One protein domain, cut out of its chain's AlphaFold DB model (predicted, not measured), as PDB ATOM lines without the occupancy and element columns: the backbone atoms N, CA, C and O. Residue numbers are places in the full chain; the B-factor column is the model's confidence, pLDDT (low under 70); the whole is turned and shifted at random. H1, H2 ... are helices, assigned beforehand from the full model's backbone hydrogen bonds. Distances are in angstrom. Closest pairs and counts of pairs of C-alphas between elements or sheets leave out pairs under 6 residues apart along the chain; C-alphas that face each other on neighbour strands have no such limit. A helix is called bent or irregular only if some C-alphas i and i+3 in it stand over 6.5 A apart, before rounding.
ATOM      1  N   GLY A   2      43.116-107.691  28.205       67.44
ATOM      2  CA  GLY A   2      43.404-106.548  27.315       67.44
ATOM      3  C   GLY A   2      44.713-106.632  26.516       67.44
ATOM      4  O   GLY A   2      44.709-106.335  25.330       67.44
ATOM      5  N   GLU A   3      45.805-107.122  27.116       72.38
ATOM      6  CA  GLU A   3      47.091-107.298  26.408       72.38
ATOM      7  C   GLU A   3      46.991-108.319  25.259       72.38
ATOM      8  O   GLU A   3      47.489-108.096  24.164       72.38
ATOM      9  N   ALA A   4      46.277-109.426  25.484       79.62
ATOM     10  CA  ALA A   4      46.054-110.443  24.460       79.62
ATOM     11  C   ALA A   4      45.135-109.935  23.336       79.62
ATOM     12  O   ALA A   4      45.375-110.239  22.174       79.62
ATOM     13  N   ALA A   5      44.120-109.126  23.671       82.00
ATOM     14  CA  ALA A   5      43.238-108.504  22.684       82.00
ATOM     15  C   ALA A   5      43.996-107.551  21.740       82.00
ATOM     16  O   ALA A   5      43.693-107.523  20.552       82.00
ATOM     17  N   ASN A   6      45.018-106.842  22.236       81.44
ATOM     18  CA  ASN A   6      45.894-105.990  21.418       81.44
ATOM     19  C   ASN A   6      46.732-106.760  20.387       81.44
ATOM     20  O   ASN A   6      47.160-106.177  19.397       81.44
ATOM     21  N   HIS A   7      46.973-108.053  20.602       86.94
ATOM     22  CA  HIS A   7      47.757-108.887  19.688       86.94
ATOM     23  C   HIS A   7      46.901-109.642  18.662       86.94
ATOM     24  O   HIS A   7      47.442-110.319  17.789       86.94
ATOM     25  N   VAL A   8      45.570-109.537  18.737       88.94
ATOM     26  CA  VAL A   8      44.679-110.111  17.721       88.94
ATOM     27  C   VAL A   8      44.732-109.238  16.468       88.94
ATOM     28  O   VAL A   8      44.547-108.027  16.550       88.94
ATOM     29  N   SER A   9      44.964-109.841  15.302       91.62
ATOM     30  CA  SER A   9      45.074-109.108  14.034       91.62
ATOM     31  C   SER A   9      43.772-108.394  13.654       91.62
ATOM     32  O   SER A   9      42.679-108.888  13.935       91.62
ATOM     33  N   GLU A  10      43.868-107.258  12.956       91.19
ATOM     34  CA  GLU A  10      42.691-106.498  12.504       91.19
ATOM     35  C   GLU A  10      41.682-107.335  11.697       91.19
ATOM     36  O   GLU A  10      40.485-107.229  11.977       91.19
ATOM     37  N   PRO A  11      42.094-108.227  10.767       93.19
ATOM     38  CA  PRO A  11      41.147-109.087  10.058       93.19
ATOM     39  C   PRO A  11      40.386-110.036  10.992       93.19
ATOM     40  O   PRO A  11      39.199-110.286  10.792       93.19
ATOM     41  N   CYS A  12      41.046-110.550  12.034       91.19
ATOM     42  CA  CYS A  12      40.419-111.422  13.023       91.19
ATOM     43  C   CYS A  12      39.450-110.636  13.919       91.19
ATOM     44  O   CYS A  12      38.325-111.078  14.158       91.19
ATOM     45  N   GLN A  13      39.832-109.423  14.333       91.62
ATOM     46  CA  GLN A  13      38.936-108.530  15.071       91.62
ATOM     47  C   GLN A  13      37.690-108.167  14.249       91.62
ATOM     48  O   GLN A  13      36.577-108.184  14.774       91.62
ATOM     49  N   ALA A  14      37.863-107.897  12.950       92.25
ATOM     50  CA  ALA A  14      36.767-107.613  12.028       92.25
ATOM     51  C   ALA A  14      35.845-108.826  11.828       92.25
ATOM     52  O   ALA A  14      34.622-108.677  11.830       92.25
ATOM     53  N   LYS A  15      36.414-110.034  11.712       93.81
ATOM     54  CA  LYS A  15      35.652-111.288  11.606       93.81
ATOM     55  C   LYS A  15      34.783-111.526  12.844       93.81
ATOM     56  O   LYS A  15      33.617-111.891  12.716       93.81
ATOM     57  N   TYR A  16      35.316-111.263  14.037       93.69
ATOM     58  CA  TYR A  16      34.610-111.446  15.306       93.69
ATOM     59  C   TYR A  16      34.202-110.108  15.938       93.69
ATOM     60  O   TYR A  16      34.480-109.845  17.106       93.69
ATOM     61  N   PHE A  17      33.509-109.258  15.175       91.56
ATOM     62  CA  PHE A  17      33.110-107.903  15.592       91.56
ATOM     63  C   PHE A  17      32.164-107.847  16.808       91.56
ATOM     64  O   PHE A  17      31.994-106.790  17.410       91.56
ATOM     65  N   LYS A  18      31.527-108.972  17.166       90.94
ATOM     66  CA  LYS A  18      30.685-109.093  18.369       90.94
ATOM     67  C   LYS A  18      31.500-109.115  19.661       90.94
ATOM     68  O   LYS A  18      30.950-108.855  20.727       90.94
ATOM     69  N   ILE A  19      32.795-109.414  19.571       90.69
ATOM     70  CA  ILE A  19      33.722-109.260  20.686       90.69
ATOM     71  C   ILE A  19      34.069-107.763  20.785       90.69
ATOM     72  O   ILE A  19      34.560-107.186  19.813       90.69
ATOM     73  N   PRO A  20      33.835-107.101  21.932       88.00
ATOM     74  CA  PRO A  20      34.114-105.678  22.109       88.00
ATOM     75  C   PRO A  20      35.623-105.413  22.286       88.00
ATOM     76  O   PRO A  20      36.083-105.034  23.362       88.00
ATOM     77  N   TRP A  21      36.408-105.588  21.218       89.12
ATOM     78  CA  TRP A  21      37.875-105.485  21.224       89.12
ATOM     79  C   TRP A  21      38.392-104.173  21.820       89.12
ATOM     80  O   TRP A  21      39.207-104.187  22.740       89.12
ATOM     81  N   ARG A  22      37.874-103.030  21.348       85.12
ATOM     82  CA  ARG A  22      38.287-101.697  21.821       85.12
ATOM     83  C   ARG A  22      37.999-101.488  23.318       85.12
ATOM     84  O   ARG A  22      38.925-101.090  24.020       85.12
ATOM     85  N   PRO A  23      36.792-101.789  23.839       83.38
ATOM     86  CA  PRO A  23      36.544-101.787  25.282       83.38
ATOM     87  C   PRO A  23      37.479-102.700  26.088       83.38
ATOM     88  O   PRO A  23      37.994-102.271  27.116       83.38
ATOM     89  N   ILE A  24      37.762-103.922  25.619       84.38
ATOM     90  CA  ILE A  24      38.649-104.876  26.317       84.38
ATOM     91  C   ILE A  24      40.091-104.351  26.392       84.38
ATOM     92  O   ILE A  24      40.749-104.464  27.429       84.38
ATOM     93  N   ILE A  25      40.576-103.760  25.300       80.44
ATOM     94  CA  ILE A  25      41.891-103.115  25.220       80.44
ATOM     95  C   ILE A  25      41.937-101.884  26.137       80.44
ATOM     96  O   ILE A  25      42.866-101.730  26.931       80.44
ATOM     97  N   GLY A  26      40.912-101.031  26.081       75.12
ATOM     98  CA  GLY A  26      40.818 -99.811  26.885       75.12
ATOM     99  C   GLY A  26      40.718-100.079  28.389       75.12
ATOM    100  O   GLY A  26      41.319 -99.355  29.182       75.12
ATOM    101  N   MET A  27      40.043-101.160  28.788       75.31
ATOM    102  CA  MET A  27      39.929-101.581  30.188       75.31
ATOM    103  C   MET A  27      41.302-101.827  30.830       75.31
ATOM    104  O   MET A  27      41.538-101.430  31.967       75.31
ATOM    105  N   ARG A  28      42.250-102.415  30.088       70.00
ATOM    106  CA  ARG A  28      43.633-102.619  30.557       70.00
ATOM    107  C   ARG A  28      44.330-101.295  30.853       70.00
ATOM    108  O   ARG A  28      45.014-101.191  31.864       70.00
ATOM    109  N   ASN A  29      44.130-100.283  30.015       65.56
ATOM    110  CA  ASN A  29      44.728 -98.965  30.234       65.56
ATOM    111  C   ASN A  29      44.108 -98.254  31.442       65.56
ATOM    112  O   ASN A  29      44.822 -97.599  32.192       65.56
ATOM    113  N   ARG A  30      42.803 -98.439  31.673       66.62
ATOM    114  CA  ARG A  30      42.090 -97.823  32.796       66.62
ATOM    115  C   ARG A  30      42.429 -98.464  34.144       66.62
ATOM    116  O   ARG A  30      42.565 -97.747  35.122       66.62
ATOM    117  N   ILE A  31      42.631 -99.783  34.188       67.88
ATOM    118  CA  ILE A  31      43.019-100.500  35.416       67.88
ATOM    119  C   ILE A  31      44.500-100.267  35.768       67.88
ATOM    120  O   ILE A  31      44.837-100.187  36.942       67.88
ATOM    121  N   ILE A  32      45.391-100.141  34.775       61.69
ATOM    122  CA  ILE A  32      46.844-100.000  35.009       61.69
ATOM    123  C   ILE A  32      47.259 -98.560  35.362       61.69
ATOM    124  O   ILE A  32      48.316 -98.372  35.951       61.69
ATOM    125  N   HIS A  33      46.477 -97.540  34.996       62.22
ATOM    126  CA  HIS A  33      46.775 -96.126  35.302       62.22
ATOM    127  C   HIS A  33      45.941 -95.554  36.454       62.22
ATOM    128  O   HIS A  33      46.009 -94.360  36.731       62.22
ATOM    129  N   ALA A  34      45.135 -96.382  37.116       56.72
ATOM    130  CA  ALA A  34      44.335 -95.939  38.242       56.72
ATOM    131  C   ALA A  34      45.168 -95.945  39.527       56.72
ATOM    132  O   ALA A  34      45.049 -96.844  40.359       56.72
ATOM    133  N   ASP A  35      45.972 -94.903  39.713       55.62
ATOM    134  CA  ASP A  35      46.559 -94.546  41.006       55.62
ATOM    135  C   ASP A  35      45.465 -94.024  41.974       55.62
ATOM    136  O   ASP A  35      45.596 -92.930  42.502       55.62
ATOM    137  N   PHE A  36      44.401 -94.809  42.230       53.88
ATOM    138  CA  PHE A  36      43.258 -94.565  43.152       53.88
ATOM    139  C   PHE A  36      41.904 -94.058  42.599       53.88
ATOM    140  O   PHE A  36      41.065 -93.650  43.396       53.88
ATOM    141  N   ASP A  37      41.594 -94.170  41.300       66.38
ATOM    142  CA  ASP A  37      40.232 -93.853  40.795       66.38
ATOM    143  C   ASP A  37      39.683 -94.923  39.831       66.38
ATOM    144  O   ASP A  37      39.251 -94.660  38.705       66.38
ATOM    145  N   VAL A  38      39.763 -96.192  40.255       70.19
ATOM    146  CA  VAL A  38      39.005 -97.258  39.592       70.19
ATOM    147  C   VAL A  38      37.547 -97.109  40.002       70.19
ATOM    148  O   VAL A  38      37.190 -97.379  41.148       70.19
ATOM    149  N   ASP A  39      36.707 -96.741  39.044       76.44
ATOM    150  CA  ASP A  39      35.258 -96.782  39.199       76.44
ATOM    151  C   ASP A  39      34.806 -98.246  39.378       76.44
ATOM    152  O   ASP A  39      34.772 -99.044  38.433       76.44
ATOM    153  N   LEU A  40      34.530 -98.616  40.631       77.69
ATOM    154  CA  LEU A  40      34.127 -99.969  41.005       77.69
ATOM    155  C   LEU A  40      32.756-100.344  40.443       77.69
ATOM    156  O   LEU A  40      32.522-101.532  40.225       77.69
ATOM    157  N   ASP A  41      31.887 -99.375  40.151       79.88
ATOM    158  CA  ASP A  41      30.587 -99.637  39.534       79.88
ATOM    159  C   ASP A  41      30.774-100.081  38.081       79.88
ATOM    160  O   ASP A  41      30.167-101.063  37.647       79.88
ATOM    161  N   ILE A  42      31.700 -99.449  37.352       78.12
ATOM    162  CA  ILE A  42      32.088 -99.883  36.000       78.12
ATOM    163  C   ILE A  42      32.698-101.288  36.038       78.12
ATOM    164  O   ILE A  42      32.369-102.137  35.205       78.12
ATOM    165  N   VAL A  43      33.576-101.571  37.003       80.56
ATOM    166  CA  VAL A  43      34.178-102.908  37.144       80.56
ATOM    167  C   VAL A  43      33.112-103.954  37.471       80.56
ATOM    168  O   VAL A  43      33.093-105.025  36.861       80.56
ATOM    169  N   TRP A  44      32.206-103.645  38.396       82.00
ATOM    170  CA  TRP A  44      31.124-104.534  38.798       82.00
ATOM    171  C   TRP A  44      30.166-104.820  37.643       82.00
ATOM    172  O   TRP A  44      29.831-105.982  37.400       82.00
ATOM    173  N   GLN A  45      29.782-103.798  36.877       82.19
ATOM    174  CA  GLN A  45      28.965-103.961  35.678       82.19
ATOM    175  C   GLN A  45      29.652-104.880  34.663       82.19
ATOM    176  O   GLN A  45      29.038-105.824  34.169       82.19
ATOM    177  N   VAL A  46      30.942-104.668  34.400       82.31
ATOM    178  CA  VAL A  46      31.673-105.475  33.416       82.31
ATOM    179  C   VAL A  46      31.776-106.935  33.857       82.31
ATOM    180  O   VAL A  46      31.584-107.837  33.042       82.31
ATOM    181  N   ILE A  47      32.030-107.196  35.143       81.25
ATOM    182  CA  ILE A  47      32.097-108.564  35.682       81.25
ATOM    183  C   ILE A  47      30.724-109.246  35.638       81.25
ATOM    184  O   ILE A  47      30.642-110.424  35.290       81.25
ATOM    185  N   THR A  48      29.656-108.533  35.994       80.31
ATOM    186  CA  THR A  48      28.324-109.133  36.168       80.31
ATOM    187  C   THR A  48      27.497-109.213  34.890       80.31
ATOM    188  O   THR A  48      26.662-110.108  34.779       80.31
ATOM    189  N   GLN A  49      27.721-108.323  33.922       82.19
ATOM    190  CA  GLN A  49      26.881-108.204  32.726       82.19
ATOM    191  C   GLN A  49      27.647-108.527  31.442       82.19
ATOM    192  O   GLN A  49      27.173-109.309  30.616       82.19
ATOM    193  N   ASP A  50      28.860-107.991  31.289       80.81
ATOM    194  CA  ASP A  50      29.571-108.051  30.008       80.81
ATOM    195  C   ASP A  50      30.449-109.301  29.868       80.81
ATOM    196  O   ASP A  50      30.585-109.863  28.777       80.81
ATOM    197  N   LEU A  51      31.025-109.783  30.975       84.25
ATOM    198  CA  LEU A  51      31.981-110.893  30.964       84.25
ATOM    199  C   LEU A  51      31.358-112.207  30.469       84.25
ATOM    200  O   LEU A  51      32.008-112.972  29.752       84.25
ATOM    201  N   GLY A  52      30.092-112.462  30.812       87.81
ATOM    202  CA  GLY A  52      29.368-113.652  30.363       87.81
ATOM    203  C   GLY A  52      29.165-113.674  28.847       87.81
ATOM    204  O   GLY A  52      29.472-114.672  28.192       87.81
ATOM    205  N   LEU A  53      28.708-112.554  28.280       86.06
ATOM    206  CA  LEU A  53      28.521-112.399  26.835       86.06
ATOM    207  C   LEU A  53      29.855-112.482  26.089       86.06
ATOM    208  O   LEU A  53      29.958-113.178  25.077       86.06
ATOM    209  N   LEU A  54      30.896-111.853  26.634       87.88
ATOM    210  CA  LEU A  54      32.245-111.924  26.088       87.88
ATOM    211  C   LEU A  54      32.752-113.370  25.999       87.88
ATOM    212  O   LEU A  54      33.274-113.783  24.963       87.88
ATOM    213  N   LEU A  55      32.575-114.160  27.061       89.81
ATOM    214  CA  LEU A  55      33.035-115.547  27.094       89.81
ATOM    215  C   LEU A  55      32.353-116.409  26.024       89.81
ATOM    216  O   LEU A  55      32.994-117.282  25.437       89.81
ATOM    217  N   ILE A  56      31.066-116.172  25.760       92.94
ATOM    218  CA  ILE A  56      30.314-116.884  24.721       92.94
ATOM    219  C   ILE A  56      30.912-116.600  23.340       92.94
ATOM    220  O   ILE A  56      31.187-117.538  22.590       92.94
ATOM    221  N   GLU A  57      31.137-115.332  23.006       92.62
ATOM    222  CA  GLU A  57      31.651-114.952  21.686       92.62
ATOM    223  C   GLU A  57      33.109-115.393  21.487       92.62
ATOM    224  O   GLU A  57      33.452-115.905  20.421       92.62
ATOM    225  N   VAL A  58      33.950-115.316  22.525       91.25
ATOM    226  CA  VAL A  58      35.332-115.827  22.474       91.25
ATOM    227  C   VAL A  58      35.362-117.342  22.260       91.25
ATOM    228  O   VAL A  58      36.122-117.827  21.426       91.25
ATOM    229  N   LYS A  59      34.510-118.110  22.953       92.81
ATOM    230  CA  LYS A  59      34.428-119.569  22.756       92.81
ATOM    231  C   LYS A  59      33.990-119.943  21.342       92.81
ATOM    232  O   LYS A  59      34.508-120.907  20.786       92.81
ATOM    233  N   LYS A  60      33.055-119.189  20.753       92.62
ATOM    234  CA  LYS A  60      32.658-119.377  19.349       92.62
ATOM    235  C   LYS A  60      33.834-119.128  18.408       92.62
ATOM    236  O   LYS A  60      34.064-119.944  17.526       92.62
ATOM    237  N   ALA A  61      34.581-118.045  18.628       91.94
ATOM    238  CA  ALA A  61      35.744-117.707  17.815       91.94
ATOM    239  C   ALA A  61      36.848-118.772  17.897       91.94
ATOM    240  O   ALA A  61      37.404-119.138  16.870       91.94
ATOM    241  N   ILE A  62      37.132-119.306  19.092       92.50
ATOM    242  CA  ILE A  62      38.099-120.405  19.268       92.50
ATOM    243  C   ILE A  62      37.646-121.638  18.483       92.50
ATOM    244  O   ILE A  62      38.411-122.164  17.683       92.50
ATOM    245  N   LYS A  63      36.381-122.045  18.646       93.81
ATOM    246  CA  LYS A  63      35.842-123.221  17.956       93.81
ATOM    247  C   LYS A  63      35.906-123.094  16.429       93.81
ATOM    248  O   LYS A  63      36.192-124.080  15.769       93.81
ATOM    249  N   ASP A  64      35.639-121.903  15.891       93.62
ATOM    250  CA  ASP A  64      35.704-121.614  14.448       93.62
ATOM    251  C   ASP A  64      37.141-121.603  13.892       93.62
ATOM    252  O   ASP A  64      37.333-121.773  12.694       93.62
ATOM    253  N   LEU A  65      38.155-121.390  14.741       88.38
ATOM    254  CA  LEU A  65      39.576-121.416  14.359       88.38
ATOM    255  C   LEU A  65      40.224-122.802  14.503       88.38
ATOM    256  O   LEU A  65      41.284-123.032  13.928       88.38
ATOM    257  N   GLU A  66      39.633-123.691  15.304       88.38
ATOM    258  CA  GLU A  66      40.088-125.076  15.502       88.38
ATOM    259  C   GLU A  66      39.526-126.053  14.450       88.38
ATOM    260  O   GLU A  66      40.004-127.184  14.350       88.38
ATOM    261  N   THR A  67      38.516-125.624  13.688       62.53
ATOM    262  CA  THR A  67      37.953-126.319  12.515       62.53
ATOM    263  C   THR A  67      38.637-125.918  11.222       62.53
ATOM    264  O   THR A  67      38.864-126.826  10.392       62.53
TER     265      THR A  67
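This is residues 2 to 67 of the 67 residues of the protein "DUF86 domain-containing protein" of Scytonema sp. UIC 10036 (UniProt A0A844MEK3). One long bent helix, H4, runs along one side of an elongated, hairpin-like shape, and three short helices, H1, H2 and H3, make up the other side, with few contacts between helices. H1 packs on H3, H2 sits away from them toward one end, and at the other end residues 32 to 37 stick out where the chain turns back into H4; residues 62 to 67 stick out at the far end of H4. The printed part has 66 residues with four named helices, in the order H1, H2, H3, H4, and no named strand; the class is all helix. It is only just loose, close to compact, with a radius of gyration of the C-alphas of 13.3 A and spans of 44 by 23 by 15 A.

Begin at Gly 2, in H1, residues 2 to 6, which touches H3, residues 21 to 32; their closest C-alphas, those of Gly 2 and Ile 25, are 4.3 A apart. Past a tight link of 3 residues you reach H2, residues 10 to 15, which is apart from H1. H2 is close to H3 but not clearly touching: their closest C-alphas, those of Gln 13 and Trp 21, are 6.9 A apart. These two run opposite ways at a steep tilt of 55 degrees. Next look at H4, residues 40 to 66, assigned as one helix by its hydrogen bonds but bent, with C-alphas 48 and 51 6.6 A apart. Its arms, H4a, residues 40 to 48, and H4b, residues 51 to 66, stand at a steep tilt of 48 degrees. H3 and H4a are near each other, with 5 pairs of C-alphas within 10 A. H4b is apart from H1, H2 and H3. In H1, H2, H4a and H4b every O i to N i+4 pair is within hydrogen-bond range; in H3 6 of 8 are.

Find C-alpha 2 at (43.404, -106.548, 27.315), where H1 begins. H3 runs 17.3 A from C-alpha 21 at (37.875, -105.485, 21.224) to C-alpha 32. H4a covers 11.9 A, and H4b covers 22.5 A, ending with C-alpha 66 at (40.088, -125.076, 15.502).

Look for the two C-alphas farthest apart at Phe 36 and Thr 67, 44.4 A from each other. The printed part has no cut and no long link; H2 to H3 is tight and H3 to H4 is short. The mean pLDDT of the printed part is 81.8, and the model's confidence is under 70 at residue 2, residues 29 to 37 and residue 67.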